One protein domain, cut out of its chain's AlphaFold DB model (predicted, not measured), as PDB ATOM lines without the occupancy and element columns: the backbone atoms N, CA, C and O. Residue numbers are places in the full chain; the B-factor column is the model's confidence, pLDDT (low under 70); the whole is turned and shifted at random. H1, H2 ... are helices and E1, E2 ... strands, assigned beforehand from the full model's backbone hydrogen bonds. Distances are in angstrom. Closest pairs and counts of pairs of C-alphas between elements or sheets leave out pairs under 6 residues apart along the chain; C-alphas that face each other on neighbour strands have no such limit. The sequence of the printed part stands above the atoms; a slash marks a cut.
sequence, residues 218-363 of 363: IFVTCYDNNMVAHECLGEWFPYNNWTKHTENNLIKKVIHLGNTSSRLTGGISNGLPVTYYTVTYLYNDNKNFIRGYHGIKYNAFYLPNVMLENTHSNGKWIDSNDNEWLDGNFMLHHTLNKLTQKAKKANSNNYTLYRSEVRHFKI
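AT A GLANCE: This is residues 218 to 363 of the 363 residues of an uncharacterized protein of viral metagenome (UniProt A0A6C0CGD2). A long twisted ribbon of two strands, E3 and E5, joins two lobes: one holds the hairpin E1 and E2 with the long helix H1 packed over it, the other holds the short strand E4, the helices H2 and H3 and a long stretch with no named element, residues 311 to 331. The strands form one antiparallel sheet in the order E2 - E1 - E3 - E5 - E4, curled like part of a barrel, with H1 and H2 on its opposite faces. The printed part has 146 residues, with three named helices and five named strands in the order E1 E2 H1 E3 E4 H2 H3 E5, and its class is mixed, helices and strands. It is compact, with a radius of gyration of the C-alphas of 16.0 A, and spans 41 by 40 by 27 A.

HOW THE PARTS SIT: E1, residues 218 to 224, and E2, residues 229 to 236, form a hairpin with a tight link of 4 residues; they are antiparallel at 170 degrees, and N 220 and O 233 are 2.9 A apart, within hydrogen-bond range. H1, residues 244 to 260, is on the sheet at a height over the sheet of 8.0 A. It lies over E2 and E1 and runs slantwise to the strands, at 34 degrees to E1 on the local plane. The closest C-alphas of E2 and H1 are those of His 230 and Gly 258, 4.9 A apart. E3, residues 274 to 285, is antiparallel to E1 at 156 degrees, with N 221 and O 278 at 3.0 A. E2, H1 and E3 form a split strand-helix-strand unit, two strands that run the same way with E1 between them in the sheet, and its crossover is right-handed. E4, residues 294 to 297, is an edge strand, as is E2. H2, residues 304 to 310, is on the face opposite to H1, at a height over the sheet of 9.0 A. It lies over none of the strands, but only just: 2 of its C-alphas fall on E4. The closest C-alphas of E4 and H2 are those of Gly 295 and Pro 304, 4.4 A apart. H3, residues 332 to 343, only grazes the sheet with its residues 332 to 339; E4 and H3 are near each other. H2 and H3 are only just apart, with their closest C-alphas at 8.2 A. E5, residues 352 to 362, is antiparallel to E3 at 154 degrees, with N 281 and O 357 at 2.8 A, and to E4 at 116 degrees, with N 295 and O 354 at 2.8 A. In H1, H2 and H3 every O i to N i+4 pair is within hydrogen-bond range.

IN THESE COORDINATES: E1, residues 218 to 224, begins at C-alpha 218 at (-50.577, 70.682, 3.253) and measures 20.4 A from first to last C-alpha. E2, residues 229 to 236, measures 21.1 A, and H1, residues 244 to 260, 24.3 A. E3, residues 274 to 285, is the longest strand by residues and measures 31.9 A, ending at C-alpha 285 at (-45.721, 72.536, -10.494). E4, residues 294 to 297, H2, residues 304 to 310, and H3, residues 332 to 343, follow. E5, residues 352 to 362, measures 31.2 A and ends at C-alpha 362 at (-56.413, 83.765, 14.448).

THE WHOLE: The two C-alphas farthest apart are those of Asn 241 and Asn 323, at 45.9 A. The printed part has no cut and ends at residue 363, the chain's last residue. The sheet is strongly twisted, its C-alphas lying up to 8.0 A off its best plane. The long links are H1 to E3, 13 residues, and H2 to H3, 21 residues. The mean pLDDT of the printed part is 92.5; residues 267, 269 and 270 are under 70.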
ATOM      1  N   ILE A 218     -50.372  69.489   2.433       97.81
ATOM      2  CA  ILE A 218     -50.577  70.682   3.253       97.81
ATOM      3  C   ILE A 218     -49.466  70.805   4.281       97.81
ATOM      4  O   ILE A 218     -48.908  69.804   4.723       97.81
ATOM      5  N   PHE A 219     -49.178  72.034   4.686       98.38
ATOM      6  CA  PHE A 219     -48.404  72.338   5.881       98.38
ATOM      7  C   PHE A 219     -49.213  73.258   6.782       98.38
ATOM      8  O   PHE A 219     -49.841  74.195   6.296       98.38
ATOM      9  N   VAL A 220     -49.170  73.011   8.085       98.44
ATOM     10  CA  VAL A 220     -49.708  73.924   9.091       98.44
ATOM     11  C   VAL A 220     -48.544  74.457   9.909       98.44
ATOM     12  O   VAL A 220     -47.781  73.671  10.469       98.44
ATOM     13  N   THR A 221     -48.428  75.781   9.969       97.81
ATOM     14  CA  THR A 221     -47.470  76.491  10.827       97.81
ATOM     15  C   THR A 221     -48.238  77.303  11.855       97.81
ATOM     16  O   THR A 221     -49.163  78.020  11.476       97.81
ATOM     17  N   CYS A 222     -47.869  77.226  13.130       96.88
ATOM     18  CA  CYS A 222     -48.495  78.020  14.186       96.88
ATOM     19  C   CYS A 222     -47.532  79.049  14.787       96.88
ATOM     20  O   CYS A 222     -46.320  78.841  14.766       96.88
ATOM     21  N   TYR A 223     -48.077  80.150  15.307       96.06
ATOM     22  CA  TYR A 223     -47.318  81.313  15.766       96.06
ATOM     23  C   TYR A 223     -47.868  81.866  17.084       96.06
ATOM     24  O   TYR A 223     -49.071  81.763  17.361       96.06
ATOM     25  N   ASP A 224     -47.001  82.494  17.876       94.38
ATOM     26  CA  ASP A 224     -47.409  83.301  19.028       94.38
ATOM     27  C   ASP A 224     -47.865  84.711  18.633       94.38
ATOM     28  O   ASP A 224     -47.919  85.101  17.462       94.38
ATOM     29  N   ASN A 225     -48.174  85.518  19.649       93.94
ATOM     30  CA  ASN A 225     -48.564  86.901  19.444       93.94
ATOM     31  C   ASN A 225     -47.407  87.762  18.906       93.94
ATOM     32  O   ASN A 225     -47.657  88.820  18.345       93.94
ATOM     33  N   ASN A 226     -46.153  87.340  19.011       93.31
ATOM     34  CA  ASN A 226     -45.001  88.072  18.491       93.31
ATOM     35  C   ASN A 226     -44.609  87.647  17.069       93.31
ATOM     36  O   ASN A 226     -43.564  88.074  16.580       93.31
ATOM     37  N   MET A 227     -45.465  86.869  16.394       94.75
ATOM     38  CA  MET A 227     -45.222  86.308  15.062       94.75
ATOM     39  C   MET A 227     -44.015  85.356  15.020       94.75
ATOM     40  O   MET A 227     -43.434  85.131  13.958       94.75
ATOM     41  N   VAL A 228     -43.642  84.773  16.161       92.25
ATOM     42  CA  VAL A 228     -42.617  83.733  16.245       92.25
ATOM     43  C   VAL A 228     -43.269  82.396  15.920       92.25
ATOM     44  O   VAL A 228     -44.289  82.032  16.503       92.25
ATOM     45  N   ALA A 229     -42.700  81.661  14.965       93.00
ATOM     46  CA  ALA A 229     -43.191  80.337  14.604       93.00
ATOM     47  C   ALA A 229     -42.885  79.331  15.721       93.00
ATOM     48  O   ALA A 229     -41.753  79.238  16.190       93.00
ATOM     49  N   HIS A 230     -43.893  78.560  16.122       93.44
ATOM     50  CA  HIS A 230     -43.781  77.562  17.179       93.44
ATOM     51  C   HIS A 230     -43.667  76.157  16.624       93.44
ATOM     52  O   HIS A 230     -42.833  75.412  17.089       93.44
ATOM     53  N   GLU A 231     -44.455  75.739  15.645       95.00
ATOM     54  CA  GLU A 231     -44.352  74.389  15.079       95.00
ATOM     55  C   GLU A 231     -44.811  74.421  13.626       95.00
ATOM     56  O   GLU A 231     -45.592  75.287  13.228       95.00
ATOM     57  N   CYS A 232     -44.291  73.494  12.824       95.75
ATOM     58  CA  CYS A 232     -44.633  73.358  11.418       95.75
ATOM     59  C   CYS A 232     -44.638  71.878  11.025       95.75
ATOM     60  O   CYS A 232     -43.584  71.239  10.945       95.75
ATOM     61  N   LEU A 233     -45.822  71.331  10.748       96.69
ATOM     62  CA  LEU A 233     -45.975  69.957  10.265       96.69
ATOM     63  C   LEU A 233     -46.639  69.937   8.900       96.69
ATOM     64  O   LEU A 233     -47.517  70.748   8.619       96.69
ATOM     65  N   GLY A 234     -46.235  68.970   8.078       96.19
ATOM     66  CA  GLY A 234     -46.836  68.729   6.777       96.19
ATOM     67  C   GLY A 234     -47.381  67.318   6.634       96.19
ATOM     68  O   GLY A 234     -46.887  66.381   7.261       96.19
ATOM     69  N   GLU A 235     -48.374  67.187   5.766       96.44
ATOM     70  CA  GLU A 235     -48.987  65.930   5.357       96.44
ATOM     71  C   GLU A 235     -49.098  65.905   3.830       96.44
ATOM     72  O   GLU A 235     -49.475  66.901   3.212       96.44
ATOM     73  N   TRP A 236     -48.715  64.786   3.216       96.12
ATOM     74  CA  TRP A 236     -48.751  64.590   1.765       96.12
ATOM     75  C   TRP A 236     -49.921  63.681   1.392       96.12
ATOM     76  O   TRP A 236     -50.183  62.704   2.089       96.12
ATOM     77  N   PHE A 237     -50.563  63.953   0.257       94.06
ATOM     78  CA  PHE A 237     -51.761  63.252  -0.208       94.06
ATOM     79  C   PHE A 237     -51.524  62.587  -1.575       94.06
ATOM     80  O   PHE A 237     -52.122  62.995  -2.569       94.06
ATOM     81  N   PRO A 238     -50.677  61.541  -1.660       76.56
ATOM     82  CA  PRO A 238     -50.315  60.897  -2.931       76.56
ATOM     83  C   PRO A 238     -51.507  60.283  -3.690       76.56
ATOM     84  O   PRO A 238     -51.384  60.000  -4.876       76.56
ATOM     85  N   TYR A 239     -52.660  60.112  -3.029       79.75
ATOM     86  CA  TYR A 239     -53.896  59.584  -3.615       79.75
ATOM     87  C   TYR A 239     -55.086  60.547  -3.479       79.75
ATOM     88  O   TYR A 239     -56.237  60.115  -3.488       79.75
ATOM     89  N   ASN A 240     -54.837  61.856  -3.325       76.12
ATOM     90  CA  ASN A 240     -55.887  62.883  -3.242       76.12
ATOM     91  C   ASN A 240     -56.946  62.619  -2.150       76.12
ATOM     92  O   ASN A 240     -58.132  62.946  -2.304       76.12
ATOM     93  N   ASN A 241     -56.503  62.039  -1.034       87.38
ATOM     94  CA  ASN A 241     -57.299  61.715   0.148       87.38
ATOM     95  C   ASN A 241     -57.424  62.889   1.136       87.38
ATOM     96  O   ASN A 241     -57.894  62.699   2.256       87.38
ATOM     97  N   TRP A 242     -57.026  64.100   0.735       95.06
ATOM     98  CA  TRP A 242     -57.266  65.298   1.531       95.06
ATOM     99  C   TRP A 242     -58.766  65.489   1.780       95.06
ATOM    100  O   TRP A 242     -59.581  65.485   0.853       95.06
ATOM    101  N   THR A 243     -59.110  65.704   3.048       94.25
ATOM    102  CA  THR A 243     -60.444  66.094   3.501       94.25
ATOM    103  C   THR A 243     -60.325  67.229   4.516       94.25
ATOM    104  O   THR A 243     -59.267  67.459   5.105       94.25
ATOM    105  N   LYS A 244     -61.437  67.912   4.804       94.44
ATOM    106  CA  LYS A 244     -61.461  68.866   5.921       94.44
ATOM    107  C   LYS A 244     -61.226  68.206   7.278       94.44
ATOM    108  O   LYS A 244     -60.679  68.846   8.167       94.44
ATOM    109  N   HIS A 245     -61.556  66.924   7.426       95.44
ATOM    110  CA  HIS A 245     -61.253  66.180   8.643       95.44
ATOM    111  C   HIS A 245     -59.739  65.999   8.844       95.44
ATOM    112  O   HIS A 245     -59.227  66.320   9.914       95.44
ATOM    113  N   THR A 246     -59.010  65.559   7.812       95.19
ATOM    114  CA  THR A 246     -57.546  65.386   7.891       95.19
ATOM    115  C   THR A 246     -56.834  66.720   8.117       95.19
ATOM    116  O   THR A 246     -55.954  66.807   8.969       95.19
ATOM    117  N   GLU A 247     -57.274  67.790   7.443       97.31
ATOM    118  CA  GLU A 247     -56.778  69.152   7.684       97.31
ATOM    119  C   GLU A 247     -56.980  69.586   9.145       97.31
ATOM    120  O   GLU A 247     -56.025  69.993   9.804       97.31
ATOM    121  N   ASN A 248     -58.195  69.445   9.681       98.00
ATOM    122  CA  ASN A 248     -58.506  69.838  11.056       98.00
ATOM    123  C   ASN A 248     -57.713  69.030  12.092       98.00
ATOM    124  O   ASN A 248     -57.301  69.581  13.114       98.00
ATOM    125  N   ASN A 249     -57.471  67.744  11.836       98.00
ATOM    126  CA  ASN A 249     -56.640  66.914  12.708       98.00
ATOM    127  C   ASN A 249     -55.186  67.400  12.722       98.00
ATOM    128  O   ASN A 249     -54.592  67.510  13.798       98.00
ATOM    129  N   LEU A 250     -54.631  67.751  11.557       98.25
ATOM    130  CA  LEU A 250     -53.289  68.323  11.472       98.25
ATOM    131  C   LEU A 250     -53.209  69.680  12.185       98.25
ATOM    132  O   LEU A 250     -52.270  69.898  12.947       98.25
ATOM    133  N   ILE A 251     -54.205  70.556  12.005       98.50
ATOM    134  CA  ILE A 251     -54.280  71.856  12.693       98.50
ATOM    135  C   ILE A 251     -54.253  71.668  14.212       98.50
ATOM    136  O   ILE A 251     -53.390  72.232  14.885       98.50
ATOM    137  N   LYS A 252     -55.145  70.827  14.753       98.06
ATOM    138  CA  LYS A 252     -55.207  70.536  16.195       98.06
ATOM    139  C   LYS A 252     -53.878  70.002  16.720       98.06
ATOM    140  O   LYS A 252     -53.409  70.448  17.764       98.06
ATOM    141  N   LYS A 253     -53.251  69.083  15.980       97.19
ATOM    142  CA  LYS A 253     -51.951  68.510  16.341       97.19
ATOM    143  C   LYS A 253     -50.851  69.570  16.387       97.19
ATOM    144  O   LYS A 253     -50.088  69.593  17.347       97.19
ATOM    145  N   VAL A 254     -50.765  70.435  15.376       96.50
ATOM    146  CA  VAL A 254     -49.742  71.492  15.320       96.50
ATOM    147  C   VAL A 254     -49.937  72.508  16.440       96.50
ATOM    148  O   VAL A 254     -48.967  72.830  17.117       96.50
ATOM    149  N   ILE A 255     -51.169  72.957  16.692       95.81
ATOM    150  CA  ILE A 255     -51.462  73.892  17.787       95.81
ATOM    151  C   ILE A 255     -51.135  73.262  19.145       95.81
ATOM    152  O   ILE A 255     -50.535  73.919  19.991       95.81
ATOM    153  N   HIS A 256     -51.496  71.994  19.358       94.19
ATOM    154  CA  HIS A 256     -51.166  71.287  20.594       94.19
ATOM    155  C   HIS A 256     -49.649  71.240  20.814       94.19
ATOM    156  O   HIS A 256     -49.163  71.754  21.818       94.19
ATOM    157  N   LEU A 257     -48.895  70.729  19.835       93.00
ATOM    158  CA  LEU A 257     -47.434  70.637  19.921       93.00
ATOM    159  C   LEU A 257     -46.765  72.006  20.065       93.00
ATOM    160  O   LEU A 257     -45.811  72.137  20.827       93.00
ATOM    161  N   GLY A 258     -47.279  73.029  19.381       92.25
ATOM    162  CA  GLY A 258     -46.784  74.399  19.482       92.25
ATOM    163  C   GLY A 258     -46.961  75.029  20.868       92.25
ATOM    164  O   GLY A 258     -46.212  75.944  21.197       92.25
ATOM    165  N   ASN A 259     -47.906  74.540  21.680       89.81
ATOM    166  CA  ASN A 259     -48.092  74.977  23.067       89.81
ATOM    167  C   ASN A 259     -47.310  74.118  24.081       89.81
ATOM    168  O   ASN A 259     -47.005  74.605  25.168       89.81
ATOM    169  N   THR A 260     -47.005  72.852  23.764       88.06
ATOM    170  CA  THR A 260     -46.486  71.886  24.755       88.06
ATOM    171  C   THR A 260     -45.044  71.438  24.541       88.06
ATOM    172  O   THR A 260     -44.317  71.230  25.509       88.06
ATOM    173  N   SER A 261     -44.648  71.161  23.300       81.88
ATOM    174  CA  SER A 261     -43.456  70.354  23.005       81.88
ATOM    175  C   SER A 261     -42.948  70.584  21.581       81.88
ATOM    176  O   SER A 261     -42.723  69.648  20.807       81.88
ATOM    177  N   SER A 262     -42.760  71.856  21.229       78.44
ATOM    178  CA  SER A 262     -42.298  72.245  19.900       78.44
ATOM    179  C   SER A 262     -40.905  71.692  19.582       78.44
ATOM    180  O   SER A 262     -39.930  71.940  20.300       78.44
ATOM    181  N   ARG A 263     -40.786  71.044  18.416       76.31
ATOM    182  CA  ARG A 263     -39.482  70.661  17.849       76.31
ATOM    183  C   ARG A 263     -38.817  71.808  17.098       76.31
ATOM    184  O   ARG A 263     -37.595  71.835  17.004       76.31
ATOM    185  N   LEU A 264     -39.611  72.719  16.534       76.88
ATOM    186  CA  LEU A 264     -39.114  73.832  15.727       76.88
ATOM    187  C   LEU A 264     -38.304  74.817  16.576       76.88
ATOM    188  O   LEU A 264     -37.282  75.317  16.117       76.88
ATOM    189  N   THR A 265     -38.729  75.052  17.819       74.75
ATOM    190  CA  THR A 265     -38.071  75.986  18.742       74.75
ATOM    191  C   THR A 265     -37.192  75.274  19.767       74.75
ATOM    192  O   THR A 265     -36.678  75.924  20.668       74.75
ATOM    193  N   GLY A 266     -37.071  73.940  19.710       70.25
ATOM    194  CA  GLY A 266     -36.364  73.156  20.730       70.25
ATOM    195  C   GLY A 266     -36.888  73.387  22.155       70.25
ATOM    196  O   GLY A 266     -36.110  73.348  23.100       70.25
ATOM    197  N   GLY A 267     -38.182  73.694  22.305       66.81
ATOM    198  CA  GLY A 267     -38.807  74.016  23.593       66.81
ATOM    199  C   GLY A 267     -38.664  75.464  24.086       66.81
ATOM    200  O   GLY A 267     -39.262  75.790  25.106       66.81
ATOM    201  N   ILE A 268     -37.957  76.354  23.372       71.12
ATOM    202  CA  ILE A 268     -37.791  77.776  23.768       71.12
ATOM    203  C   ILE A 268     -39.140  78.494  23.936       71.12
ATOM    204  O   ILE A 268     -39.290  79.346  24.805       71.12
ATOM    205  N   SER A 269     -40.130  78.123  23.128       69.88
ATOM    206  CA  SER A 269     -41.468  78.714  23.153       69.88
ATOM    207  C   SER A 269     -42.466  77.990  24.066       69.88
ATOM    208  O   SER A 269     -43.659  78.290  24.020       69.88
ATOM    209  N   ASN A 270     -42.026  77.026  24.882       69.56
ATOM    210  CA  ASN A 270     -42.925  76.306  25.783       69.56
ATOM    211  C   ASN A 270     -43.572  77.277  26.786       69.56
ATOM    212  O   ASN A 270     -42.884  78.054  27.445       69.56
ATOM    213  N   GLY A 271     -44.900  77.222  26.907       72.50
ATOM    214  CA  GLY A 271     -45.673  78.108  27.786       72.50
ATOM    215  C   GLY A 271     -46.077  79.452  27.166       72.50
ATOM    216  O   GLY A 271     -46.884  80.163  27.764       72.50
ATOM    217  N   LEU A 272     -45.596  79.792  25.962       84.12
ATOM    218  CA  LEU A 272     -46.118  80.929  25.202       84.12
ATOM    219  C   LEU A 272     -47.348  80.490  24.388       84.12
ATOM    220  O   LEU A 272     -47.253  79.535  23.612       84.12
ATOM    221  N   PRO A 273     -48.500  81.171  24.525       91.44
ATOM    222  CA  PRO A 273     -49.719  80.751  23.854       91.44
ATOM    223  C   PRO A 273     -49.613  80.949  22.342       91.44
ATOM    224  O   PRO A 273     -49.347  82.048  21.841       91.44
ATOM    225  N   VAL A 274     -49.907  79.882  21.606       95.06
ATOM    226  CA  VAL A 274     -50.172  79.964  20.170       95.06
ATOM    227  C   VAL A 274     -51.453  80.773  19.965       95.06
ATOM    228  O   VAL A 274     -52.490  80.464  20.547       95.06
ATOM    229  N   THR A 275     -51.390  81.800  19.121       96.81
ATOM    230  CA  THR A 275     -52.521  82.711  18.852       96.81
ATOM    231  C   THR A 275     -52.887  82.791  17.372       96.81
ATOM    232  O   THR A 275     -53.960  83.289  17.031       96.81
ATOM    233  N   TYR A 276     -52.032  82.271  16.488       98.06
ATOM    234  CA  TYR A 276     -52.245  82.287  15.044       98.06
ATOM    235  C   TYR A 276     -51.778  80.988  14.393       98.06
ATOM    236  O   TYR A 276     -50.885  80.301  14.896       98.06
ATOM    237  N   TYR A 277     -52.340  80.669  13.230       98.25
ATOM    238  CA  TYR A 277     -51.822  79.611  12.369       98.25
ATOM    239  C   TYR A 277     -52.057  79.894  10.884       98.25
ATOM    240  O   TYR A 277     -53.001  80.575  10.486       98.25
ATOM    241  N   THR A 278     -51.180  79.338  10.057       98.25
ATOM    242  CA  THR A 278     -51.267  79.362   8.598       98.25
ATOM    243  C   THR A 278     -51.426  77.942   8.086       98.25
ATOM    244  O   THR A 278     -50.638  77.069   8.447       98.25
ATOM    245  N   VAL A 279     -52.386  77.726   7.188       98.31
ATOM    246  CA  VAL A 279     -52.465  76.512   6.368       98.31
ATOM    247  C   VAL A 279     -51.906  76.833   4.986       98.31
ATOM    248  O   VAL A 279     -52.387  77.742   4.311       98.31
ATOM    249  N   THR A 280     -50.878  76.097   4.571       98.06
ATOM    250  CA  THR A 280     -50.274  76.188   3.240       98.06
ATOM    251  C   THR A 280     -50.660  74.965   2.425       98.06
ATOM    252  O   THR A 280     -50.250  73.854   2.745       98.06
ATOM    253  N   TYR A 281     -51.419  75.177   1.359       97.56
ATOM    254  CA  TYR A 281     -51.843  74.163   0.402       97.56
ATOM    255  C   TYR A 281     -50.836  74.089  -0.737       97.56
ATOM    256  O   TYR A 281     -50.525  75.111  -1.344       97.56
ATOM    257  N   LEU A 282     -50.323  72.896  -1.022       97.38
ATOM    258  CA  LEU A 282     -49.287  72.664  -2.021       97.38
ATOM    259  C   LEU A 282     -49.867  71.994  -3.258       97.38
ATOM    260  O   LEU A 282     -50.626  71.031  -3.158       97.38
ATOM    261  N   TYR A 283     -49.446  72.487  -4.418       95.75
ATOM    262  CA  TYR A 283     -49.819  71.943  -5.717       95.75
ATOM    263  C   TYR A 283     -48.563  71.737  -6.549       95.75
ATOM    264  O   TYR A 283     -47.792  72.683  -6.724       95.75
ATOM    265  N   ASN A 284     -48.355  70.521  -7.044       95.44
ATOM    266  CA  ASN A 284     -47.219  70.164  -7.877       95.44
ATOM    267  C   ASN A 284     -47.158  71.093  -9.100       95.44
ATOM    268  O   ASN A 284     -48.173  71.355  -9.754       95.44
ATOM    269  N   ASP A 285     -45.977  71.631  -9.380       94.69
ATOM    270  CA  ASP A 285     -45.721  72.536 -10.494       94.69
ATOM    271  C   ASP A 285     -44.435  72.100 -11.207       94.69
ATOM    272  O   ASP A 285     -43.388  71.922 -10.588       94.69
ATOM    273  N   ASN A 286     -44.507  71.941 -12.527       85.94
ATOM    274  CA  ASN A 286     -43.392  71.474 -13.358       85.94
ATOM    275  C   ASN A 286     -42.608  72.635 -13.999       85.94
ATOM    276  O   ASN A 286     -41.850  72.438 -14.948       85.94
ATOM    277  N   LYS A 287     -42.834  73.869 -13.539       89.19
ATOM    278  CA  LYS A 287     -42.150  75.071 -14.036       89.19
ATOM    279  C   LYS A 287     -40.754  75.235 -13.435       89.19
ATOM    280  O   LYS A 287     -40.334  74.503 -12.553       89.19
ATOM    281  N   ASN A 288     -40.031  76.252 -13.900       93.06
ATOM    282  CA  ASN A 288     -38.746  76.637 -13.318       93.06
ATOM    283  C   ASN A 288     -38.917  77.221 -11.912       93.06
ATOM    284  O   ASN A 288     -39.882  77.939 -11.647       93.06
ATOM    285  N   PHE A 289     -37.934  76.986 -11.041       96.00
ATOM    286  CA  PHE A 289     -37.930  77.513  -9.678       96.00
ATOM    287  C   PHE A 289     -38.028  79.046  -9.628       96.00
ATOM    288  O   PHE A 289     -37.443  79.763 -10.441       96.00
ATOM    289  N   ILE A 290     -38.779  79.544  -8.640       97.06
ATOM    290  CA  ILE A 290     -38.991  80.969  -8.382       97.06
ATOM    291  C   ILE A 290     -39.010  81.149  -6.865       97.06
ATOM    292  O   ILE A 290     -39.913  80.652  -6.188       97.06
ATOM    293  N   ARG A 291     -38.004  81.853  -6.337       96.88
ATOM    294  CA  ARG A 291     -37.849  82.124  -4.902       96.88
ATOM    295  C   ARG A 291     -39.093  82.830  -4.350       96.88
ATOM    296  O   ARG A 291     -39.566  83.780  -4.959       96.88
ATOM    297  N   GLY A 292     -39.621  82.356  -3.225       96.19
ATOM    298  CA  GLY A 292     -40.825  82.911  -2.592       96.19
ATOM    299  C   GLY A 292     -42.155  82.474  -3.205       96.19
ATOM    300  O   GLY A 292     -43.173  82.567  -2.534       96.19
ATOM    301  N   TYR A 293     -42.160  81.926  -4.424       97.25
ATOM    302  CA  TYR A 293     -43.366  81.376  -5.056       97.25
ATOM    303  C   TYR A 293     -43.431  79.848  -4.968       97.25
ATOM    304  O   TYR A 293     -44.491  79.283  -4.710       97.25
ATOM    305  N   HIS A 294     -42.292  79.180  -5.166       98.00
ATOM    306  CA  HIS A 294     -42.209  77.724  -5.145       98.00
ATOM    307  C   HIS A 294     -41.641  77.207  -3.821       98.00
ATOM    308  O   HIS A 294     -40.581  77.644  -3.369       98.00
ATOM    309  N   GLY A 295     -42.322  76.221  -3.242       97.81
ATOM    310  CA  GLY A 295     -41.733  75.265  -2.317       97.81
ATOM    311  C   GLY A 295     -40.985  74.188  -3.095       97.81
ATOM    312  O   GLY A 295     -41.269  73.940  -4.270       97.81
ATOM    313  N   ILE A 296     -40.018  73.546  -2.448       97.19
ATOM    314  CA  ILE A 296     -39.148  72.563  -3.095       97.19
ATOM    315  C   ILE A 296     -39.059  71.283  -2.271       97.19
ATOM    316  O   ILE A 296     -38.690  71.296  -1.094       97.19
ATOM    317  N   LYS A 297     -39.398  70.166  -2.917       95.25
ATOM    318  CA  LYS A 297     -39.242  68.810  -2.394       95.25
ATOM    319  C   LYS A 297     -38.036  68.167  -3.053       95.25
ATOM    320  O   LYS A 297     -37.975  68.051  -4.270       95.25
ATOM    321  N   TYR A 298     -37.091  67.738  -2.241       93.69
ATOM    322  CA  TYR A 298     -35.934  66.962  -2.662       93.69
ATOM    323  C   TYR A 298     -35.816  65.791  -1.683       93.69
ATOM    324  O   TYR A 298     -36.742  64.991  -1.580       93.69
ATOM    325  N   ASN A 299     -34.766  65.752  -0.866       91.06
ATOM    326  CA  ASN A 299     -34.653  64.818   0.259       91.06
ATOM    327  C   ASN A 299     -35.507  65.204   1.480       91.06
ATOM    328  O   ASN A 299     -35.896  64.357   2.283       91.06
ATOM    329  N   ALA A 300     -35.791  66.494   1.612       94.50
ATOM    330  CA  ALA A 300     -36.715  67.079   2.572       94.50
ATOM    331  C   ALA A 300     -37.604  68.085   1.827       94.50
ATOM    332  O   ALA A 300     -37.565  68.163   0.596       94.50
ATOM    333  N   PHE A 301     -38.374  68.880   2.565       96.62
ATOM    334  CA  PHE A 301     -39.185  69.945   1.992       96.62
ATOM    335  C   PHE A 301     -38.899  71.293   2.650       96.62
ATOM    336  O   PHE A 301     -38.738  71.367   3.873       96.62
ATOM    337  N   TYR A 302     -38.887  72.348   1.836       97.81
ATOM    338  CA  TYR A 302     -38.977  73.728   2.295       97.81
ATOM    339  C   TYR A 302     -40.165  74.436   1.640       97.81
ATOM    340  O   TYR A 302     -40.357  74.354   0.426       97.81
ATOM    341  N   LEU A 303     -40.935  75.150   2.465       98.06
ATOM    342  CA  LEU A 303     -41.993  76.057   2.023       98.06
ATOM    343  C   LEU A 303     -41.387  77.298   1.341       98.06
ATOM    344  O   LEU A 303     -40.265  77.674   1.686       98.06
ATOM    345  N   PRO A 304     -42.130  77.983   0.450       97.50
ATOM    346  CA  PRO A 304     -41.624  79.174  -0.239       97.50
ATOM    347  C   PRO A 304     -41.080  80.256   0.709       97.50
ATOM    348  O   PRO A 304     -40.019  80.827   0.446       97.50
ATOM    349  N   ASN A 305     -41.758  80.493   1.838       96.62
ATOM    350  CA  ASN A 305     -41.361  81.514   2.815       96.62
ATOM    351  C   ASN A 305     -40.012  81.218   3.470       96.62
ATOM    352  O   ASN A 305     -39.253  82.149   3.715       96.62
ATOM    353  N   VAL A 306     -39.644  79.944   3.648       96.81
ATOM    354  CA  VAL A 306     -38.339  79.589   4.233       96.81
ATOM    355  C   VAL A 306     -37.207  80.169   3.382       96.81
ATOM    356  O   VAL A 306     -36.185  80.602   3.911       96.81
ATOM    357  N   MET A 307     -37.382  80.230   2.059       96.94
ATOM    358  CA  MET A 307     -36.381  80.797   1.154       96.94
ATOM    359  C   MET A 307     -36.368  82.325   1.231       96.94
ATOM    360  O   MET A 307     -35.305  82.930   1.088       96.94
ATOM    361  N   LEU A 308     -37.510  82.967   1.466       97.25
ATOM    362  CA  LEU A 308     -37.558  84.414   1.677       97.25
ATOM    363  C   LEU A 308     -36.881  84.808   2.993       97.25
ATOM    364  O   LEU A 308     -36.101  85.755   3.003       97.25
ATOM    365  N   GLU A 309     -37.108  84.032   4.049       96.88
ATOM    366  CA  GLU A 309     -36.568  84.253   5.390       96.88
ATOM    367  C   GLU A 309     -35.049  84.054   5.459       96.88
ATOM    368  O   GLU A 309     -34.355  84.846   6.100       96.88
ATOM    369  N   ASN A 310     -34.544  83.003   4.799       97.06
ATOM    370  CA  ASN A 310     -33.225  82.436   5.095       97.06
ATOM    371  C   ASN A 310     -32.221  82.482   3.937       97.06
ATOM    372  O   ASN A 310     -31.106  81.989   4.093       97.06
ATOM    373  N   THR A 311     -32.578  83.021   2.769       97.12
ATOM    374  CA  THR A 311     -31.643  83.106   1.632       97.12
ATOM    375  C   THR A 311     -31.499  84.523   1.108       97.12
ATOM    376  O   THR A 311     -32.452  85.302   1.122       97.12
ATOM    377  N   HIS A 312     -30.307  84.827   0.608       96.62
ATOM    378  CA  HIS A 312     -30.004  85.999  -0.208       96.62
ATOM    379  C   HIS A 312     -30.671  85.904  -1.591       96.62
ATOM    380  O   HIS A 312     -31.215  84.863  -1.971       96.62
ATOM    381  N   SER A 313     -30.594  86.969  -2.399       94.69
ATOM    382  CA  SER A 313     -31.166  86.950  -3.762       94.69
ATOM    383  C   SER A 313     -30.497  85.914  -4.666       94.69
ATOM    384  O   SER A 313     -31.162  85.287  -5.489       94.69
ATOM    385  N   ASN A 314     -29.202  85.675  -4.452       95.44
ATOM    386  CA  ASN A 314     -28.423  84.669  -5.169       95.44
ATOM    387  C   ASN A 314     -28.628  83.225  -4.657       95.44
ATOM    388  O   ASN A 314     -28.031  82.291  -5.187       95.44
ATOM    389  N   GLY A 315     -29.473  83.015  -3.643       96.19
ATOM    390  CA  GLY A 315     -29.782  81.696  -3.086       96.19
ATOM    391  C   GLY A 315     -28.796  81.159  -2.050       96.19
ATOM    392  O   GLY A 315     -29.078  80.118  -1.452       96.19
ATOM    393  N   LYS A 316     -27.686  81.860  -1.767       97.00
ATOM    394  CA  LYS A 316     -26.844  81.555  -0.600       97.00
ATOM    395  C   LYS A 316     -27.700  81.683   0.665       97.00
ATOM    396  O   LYS A 316     -28.483  82.626   0.799       97.00
ATOM    397  N   TRP A 317     -27.562  80.735   1.585       97.06
ATOM    398  CA  TRP A 317     -28.220  80.817   2.887       97.06
ATOM    399  C   TRP A 317     -27.545  81.871   3.746       97.06
ATOM    400  O   TRP A 317     -26.319  81.934   3.783       97.06
ATOM    401  N   ILE A 318     -28.366  82.671   4.417       95.88
ATOM    402  CA  ILE A 318     -27.909  83.714   5.319       95.88
ATOM    403  C   ILE A 318     -27.249  83.037   6.526       95.88
ATOM    404  O   ILE A 318     -27.882  82.231   7.208       95.88
ATOM    405  N   ASP A 319     -25.981  83.344   6.774       93.88
ATOM    406  CA  ASP A 319     -25.176  82.789   7.870       93.88
ATOM    407  C   ASP A 319     -24.872  83.850   8.935       93.88
ATOM    408  O   ASP A 319     -25.105  85.027   8.699       93.88
ATOM    409  N   SER A 320     -24.378  83.483  10.120       91.12
ATOM    410  CA  SER A 320     -24.130  84.437  11.219       91.12
ATOM    411  C   SER A 320     -23.145  85.560  10.883       91.12
ATOM    412  O   SER A 320     -23.190  86.595  11.541       91.12
ATOM    413  N   ASN A 321     -22.289  85.368   9.880       93.31
ATOM    414  CA  ASN A 321     -21.200  86.276   9.532       93.31
ATOM    415  C   ASN A 321     -21.593  87.255   8.415       93.31
ATOM    416  O   ASN A 321     -20.873  88.217   8.163       93.31
ATOM    417  N   ASP A 322     -22.718  87.021   7.733       94.38
ATOM    418  CA  ASP A 322     -23.232  87.958   6.738       94.38
ATOM    419  C   ASP A 322     -23.681  89.268   7.414       94.38
ATOM    420  O   ASP A 322     -24.632  89.269   8.206       94.38
ATOM    421  N   ASN A 323     -23.053  90.379   7.024       94.25
ATOM    422  CA  ASN A 323     -23.363  91.729   7.509       94.25
ATOM    423  C   ASN A 323     -24.079  92.600   6.472       94.25
ATOM    424  O   ASN A 323     -24.502  93.700   6.801       94.25
ATOM    425  N   GLU A 324     -24.244  92.124   5.239       93.88
ATOM    426  CA  GLU A 324     -24.937  92.842   4.172       93.88
ATOM    427  C   GLU A 324     -25.686  91.889   3.233       93.88
ATOM    428  O   GLU A 324     -25.535  90.666   3.283       93.88
ATOM    429  N   TRP A 325     -26.530  92.462   2.374       94.81
ATOM    430  CA  TRP A 325     -27.327  91.699   1.421       94.81
ATOM    431  C   TRP A 325     -26.521  91.309   0.185       94.81
ATOM    432  O   TRP A 325     -25.986  92.169  -0.515       94.81
ATOM    433  N   LEU A 326     -26.516  90.015  -0.139       94.44
ATOM    434  CA  LEU A 326     -25.856  89.503  -1.334       94.44
ATOM    435  C   LEU A 326     -26.842  89.426  -2.502       94.44
ATOM    436  O   LEU A 326     -27.837  88.691  -2.501       94.44
ATOM    437  N   ASP A 327     -26.538  90.192  -3.539       91.44
ATOM    438  CA  ASP A 327     -27.290  90.182  -4.785       91.44
ATOM    439  C   ASP A 327     -26.735  89.122  -5.763       91.44
ATOM    440  O   ASP A 327     -25.635  88.594  -5.596       91.44
ATOM    441  N   GLY A 328     -27.510  88.768  -6.787       91.88
ATOM    442  CA  GLY A 328     -27.105  87.846  -7.848       91.88
ATOM    443  C   GLY A 328     -28.228  86.934  -8.336       91.88
ATOM    444  O   GLY A 328     -29.373  87.025  -7.895       91.88
ATOM    445  N   ASN A 329     -27.891  86.050  -9.276       91.75
ATOM    446  CA  ASN A 329     -28.821  85.046  -9.793       91.75
ATOM    447  C   ASN A 329     -29.001  83.916  -8.777       91.75
ATOM    448  O   ASN A 329     -28.023  83.445  -8.201       91.75
ATOM    449  N   PHE A 330     -30.239  83.456  -8.588       94.88
ATOM    450  CA  PHE A 330     -30.537  82.406  -7.620       94.88
ATOM    451  C   PHE A 330     -29.922  81.061  -8.028       94.88
ATOM    452  O   PHE A 330     -30.308  80.471  -9.038       94.88
ATOM    453  N   MET A 331     -29.006  80.550  -7.211       95.81
ATOM    454  CA  MET A 331     -28.344  79.268  -7.421       95.81
ATOM    455  C   MET A 331     -29.016  78.165  -6.599       95.81
ATOM    456  O   MET A 331     -28.813  78.041  -5.391       95.81
ATOM    457  N   LEU A 332     -29.795  77.317  -7.274       94.50
ATOM    458  CA  LEU A 332     -30.636  76.302  -6.627       94.50
ATOM    459  C   LEU A 332     -29.856  75.273  -5.792       94.50
ATOM    460  O   LEU A 332     -30.369  74.773  -4.791       94.50
ATOM    461  N   HIS A 333     -28.610  74.977  -6.169       94.50
ATOM    462  CA  HIS A 333     -27.789  73.966  -5.499       94.50
ATOM    463  C   HIS A 333     -27.564  74.270  -4.005       94.50
ATOM    464  O   HIS A 333     -27.516  73.343  -3.199       94.50
ATOM    465  N   HIS A 334     -27.511  75.548  -3.599       95.56
ATOM    466  CA  HIS A 334     -27.413  75.921  -2.185       95.56
ATOM    467  C   HIS A 334     -28.623  75.427  -1.378       95.56
ATOM    468  O   HIS A 334     -28.466  74.884  -0.284       95.56
ATOM    469  N   THR A 335     -29.833  75.567  -1.923       95.75
ATOM    470  CA  THR A 335     -31.064  75.060  -1.301       95.75
ATOM    471  C   THR A 335     -31.107  73.534  -1.292       95.75
ATOM    472  O   THR A 335     -31.456  72.953  -0.265       95.75
ATOM    473  N   LEU A 336     -30.707  72.876  -2.385       95.19
ATOM    474  CA  LEU A 336     -30.669  71.409  -2.456       95.19
ATOM    475  C   LEU A 336     -29.713  70.813  -1.412       95.19
ATOM    476  O   LEU A 336     -30.095  69.887  -0.697       95.19
ATOM    477  N   ASN A 337     -28.534  71.412  -1.227       93.88
ATOM    478  CA  ASN A 337     -27.577  70.993  -0.201       93.88
ATOM    479  C   ASN A 337     -28.162  71.107   1.216       93.88
ATOM    480  O   ASN A 337     -28.001  70.195   2.029       93.88
ATOM    481  N   LYS A 338     -28.900  72.185   1.520       95.19
ATOM    482  CA  LYS A 338     -29.588  72.326   2.815       95.19
ATOM    483  C   LYS A 338     -30.707  71.309   3.010       95.19
ATOM    484  O   LYS A 338     -30.873  70.804   4.117       95.19
ATOM    485  N   LEU A 339     -31.435  70.946   1.954       95.19
ATOM    486  CA  LEU A 339     -32.443  69.883   2.018       95.19
ATOM    487  C   LEU A 339     -31.817  68.509   2.288       95.19
ATOM    488  O   LEU A 339     -32.362  67.752   3.090       95.19
ATOM    489  N   THR A 340     -30.669  68.199   1.680       94.25
ATOM    490  CA  THR A 340     -29.882  66.987   1.975       94.25
ATOM    491  C   THR A 340     -29.451  66.955   3.443       94.25
ATOM    492  O   THR A 340     -29.705  65.969   4.136       94.25
ATOM    493  N   GLN A 341     -28.895  68.061   3.954       92.81
ATOM    494  CA  GLN A 341     -28.513  68.192   5.368       92.81
ATOM    495  C   GLN A 341     -29.717  68.013   6.303       92.81
ATOM    496  O   GLN A 341     -29.648  67.245   7.261       92.81
ATOM    497  N   LYS A 342     -30.847  68.664   5.995       92.38
ATOM    498  CA  LYS A 342     -32.096  68.553   6.762       92.38
ATOM    499  C   LYS A 342     -32.626  67.119   6.805       92.38
ATOM    500  O   LYS A 342     -33.150  66.701   7.832       92.38
ATOM    501  N   ALA A 343     -32.507  66.378   5.705       90.88
ATOM    502  CA  ALA A 343     -32.969  64.998   5.615       90.88
ATOM    503  C   ALA A 343     -32.026  63.985   6.279       90.88
ATOM    504  O   ALA A 343     -32.464  62.870   6.555       90.88
ATOM    505  N   LYS A 344     -30.749  64.344   6.497       89.38
ATOM    506  CA  LYS A 344     -29.669  63.417   6.881       89.38
ATOM    507  C   LYS A 344     -29.576  62.207   5.931       89.38
ATOM    508  O   LYS A 344     -29.395  61.075   6.371       89.38
ATOM    509  N   LYS A 345     -29.753  62.441   4.626       81.94
ATOM    510  CA  LYS A 345     -29.749  61.413   3.568       81.94
ATOM    511  C   LYS A 345     -28.783  61.785   2.449       81.94
ATOM    512  O   LYS A 345     -28.463  62.957   2.298       81.94
ATOM    513  N   ALA A 346     -28.357  60.796   1.660       76.12
ATOM    514  CA  ALA A 346     -27.605  61.021   0.426       76.12
ATOM    515  C   ALA A 346     -28.434  61.809  -0.609       76.12
ATOM    516  O   ALA A 346     -29.657  61.910  -0.499       76.12
ATOM    517  N   ASN A 347     -27.769  62.394  -1.607       74.88
ATOM    518  CA  ASN A 347     -28.417  63.212  -2.635       74.88
ATOM    519  C   ASN A 347     -29.465  62.412  -3.433       74.88
ATOM    520  O   ASN A 347     -29.207  61.286  -3.846       74.88
ATOM    521  N   SER A 348     -30.642  63.009  -3.652       75.62
ATOM    522  CA  SER A 348     -31.647  62.499  -4.601       75.62
ATOM    523  C   SER A 348     -31.265  62.891  -6.036       75.62
ATOM    524  O   SER A 348     -30.577  63.883  -6.258       75.62
ATOM    525  N   ASN A 349     -31.733  62.166  -7.048       76.75
ATOM    526  CA  ASN A 349     -31.448  62.545  -8.436       76.75
ATOM    527  C   ASN A 349     -32.322  63.713  -8.919       76.75
ATOM    528  O   ASN A 349     -31.878  64.493  -9.753       76.75
ATOM    529  N   ASN A 350     -33.530  63.876  -8.362       89.12
ATOM    530  CA  ASN A 350     -34.516  64.854  -8.831       89.12
ATOM    531  C   ASN A 350     -35.175  65.612  -7.673       89.12
ATOM    532  O   ASN A 350     -35.362  65.063  -6.583       89.12
ATOM    533  N   TYR A 351     -35.558  66.864  -7.936       93.94
ATOM    534  CA  TYR A 351     -36.422  67.671  -7.075       93.94
ATOM    535  C   TYR A 351     -37.772  67.926  -7.756       93.94
ATOM    536  O   TYR A 351     -37.888  67.890  -8.978       93.94
ATOM    537  N   THR A 352     -38.788  68.210  -6.950       95.75
ATOM    538  CA  THR A 352     -40.141  68.566  -7.386       95.75
ATOM    539  C   THR A 352     -40.497  69.926  -6.803       95.75
ATOM    540  O   THR A 352     -40.139  70.227  -5.660       95.75
ATOM    541  N   LEU A 353     -41.190  70.755  -7.578       97.56
ATOM    542  CA  LEU A 353     -41.620  72.073  -7.133       97.56
ATOM    543  C   LEU A 353     -43.108  72.084  -6.834       97.56
ATOM    544  O   LEU A 353     -43.891  71.348  -7.424       97.56
ATOM    545  N   TYR A 354     -43.479  72.938  -5.892       97.75
ATOM    546  CA  TYR A 354     -44.860  73.105  -5.484       97.75
ATOM    547  C   TYR A 354     -45.182  74.588  -5.422       97.75
ATOM    548  O   TYR A 354     -44.527  75.330  -4.689       97.75
ATOM    549  N   ARG A 355     -46.200  75.032  -6.155       96.06
ATOM    550  CA  ARG A 355     -46.824  76.335  -5.890       96.06
ATOM    551  C   ARG A 355     -47.688  76.224  -4.636       96.06
ATOM    552  O   ARG A 355     -48.163  75.132  -4.309       96.06
ATOM    553  N   SER A 356     -47.921  77.347  -3.965       95.12
ATOM    554  CA  SER A 356     -48.724  77.362  -2.745       95.12
ATOM    555  C   SER A 356     -49.891  78.338  -2.776       95.12
ATOM    556  O   SER A 356     -49.779  79.457  -3.276       95.12
ATOM    557  N   GLU A 357     -50.989  77.917  -2.155       94.94
ATOM    558  CA  GLU A 357     -52.035  78.806  -1.653       94.94
ATOM    559  C   GLU A 357     -51.976  78.829  -0.129       94.94
ATOM    560  O   GLU A 357     -51.715  77.805   0.499       94.94
ATOM    561  N   VAL A 358     -52.203  79.992   0.476       95.62
ATOM    562  CA  VAL A 358     -52.128  80.165   1.933       95.62
ATOM    563  C   VAL A 358     -53.449  80.676   2.495       95.62
ATOM    564  O   VAL A 358     -54.205  81.388   1.827       95.62
ATOM    565  N   ARG A 359     -53.744  80.276   3.730       95.81
ATOM    566  CA  ARG A 359     -54.857  80.783   4.535       95.81
ATOM    567  C   ARG A 359     -54.348  81.071   5.941       95.81
ATOM    568  O   ARG A 359     -53.655  80.233   6.517       95.81
ATOM    569  N   HIS A 360     -54.691  82.241   6.465       96.81
ATOM    570  CA  HIS A 360     -54.218  82.754   7.749       96.81
ATOM    571  C   HIS A 360     -55.381  82.851   8.724       96.81
ATOM    572  O   HIS A 360     -56.441  83.366   8.374       96.81
ATOM    573  N   PHE A 361     -55.173  82.368   9.942       97.00
ATOM    574  CA  PHE A 361     -56.208  82.289  10.958       97.00
ATOM    575  C   PHE A 361     -55.684  82.780  12.302       97.00
ATOM    576  O   PHE A 361     -54.541  82.511  12.683       97.00
ATOM    577  N   LYS A 362     -56.558  83.476  13.023       96.44
ATOM    578  CA  LYS A 362     -56.413  83.765  14.448       96.44
ATOM    579  C   LYS A 362     -57.173  82.691  15.233       96.44
ATOM    580  O   LYS A 362     -58.231  82.260  14.770       96.44
ATOM    581  N   ILE A 363     -56.605  82.246  16.353       94.62
ATOM    582  CA  ILE A 363     -57.216  81.268  17.272       94.62
ATOM    583  C   ILE A 363     -58.216  81.959  18.191       94.62
ATOM    584  O   ILE A 363     -57.910  83.090  18.645       94.62
TER     585      ILE A 363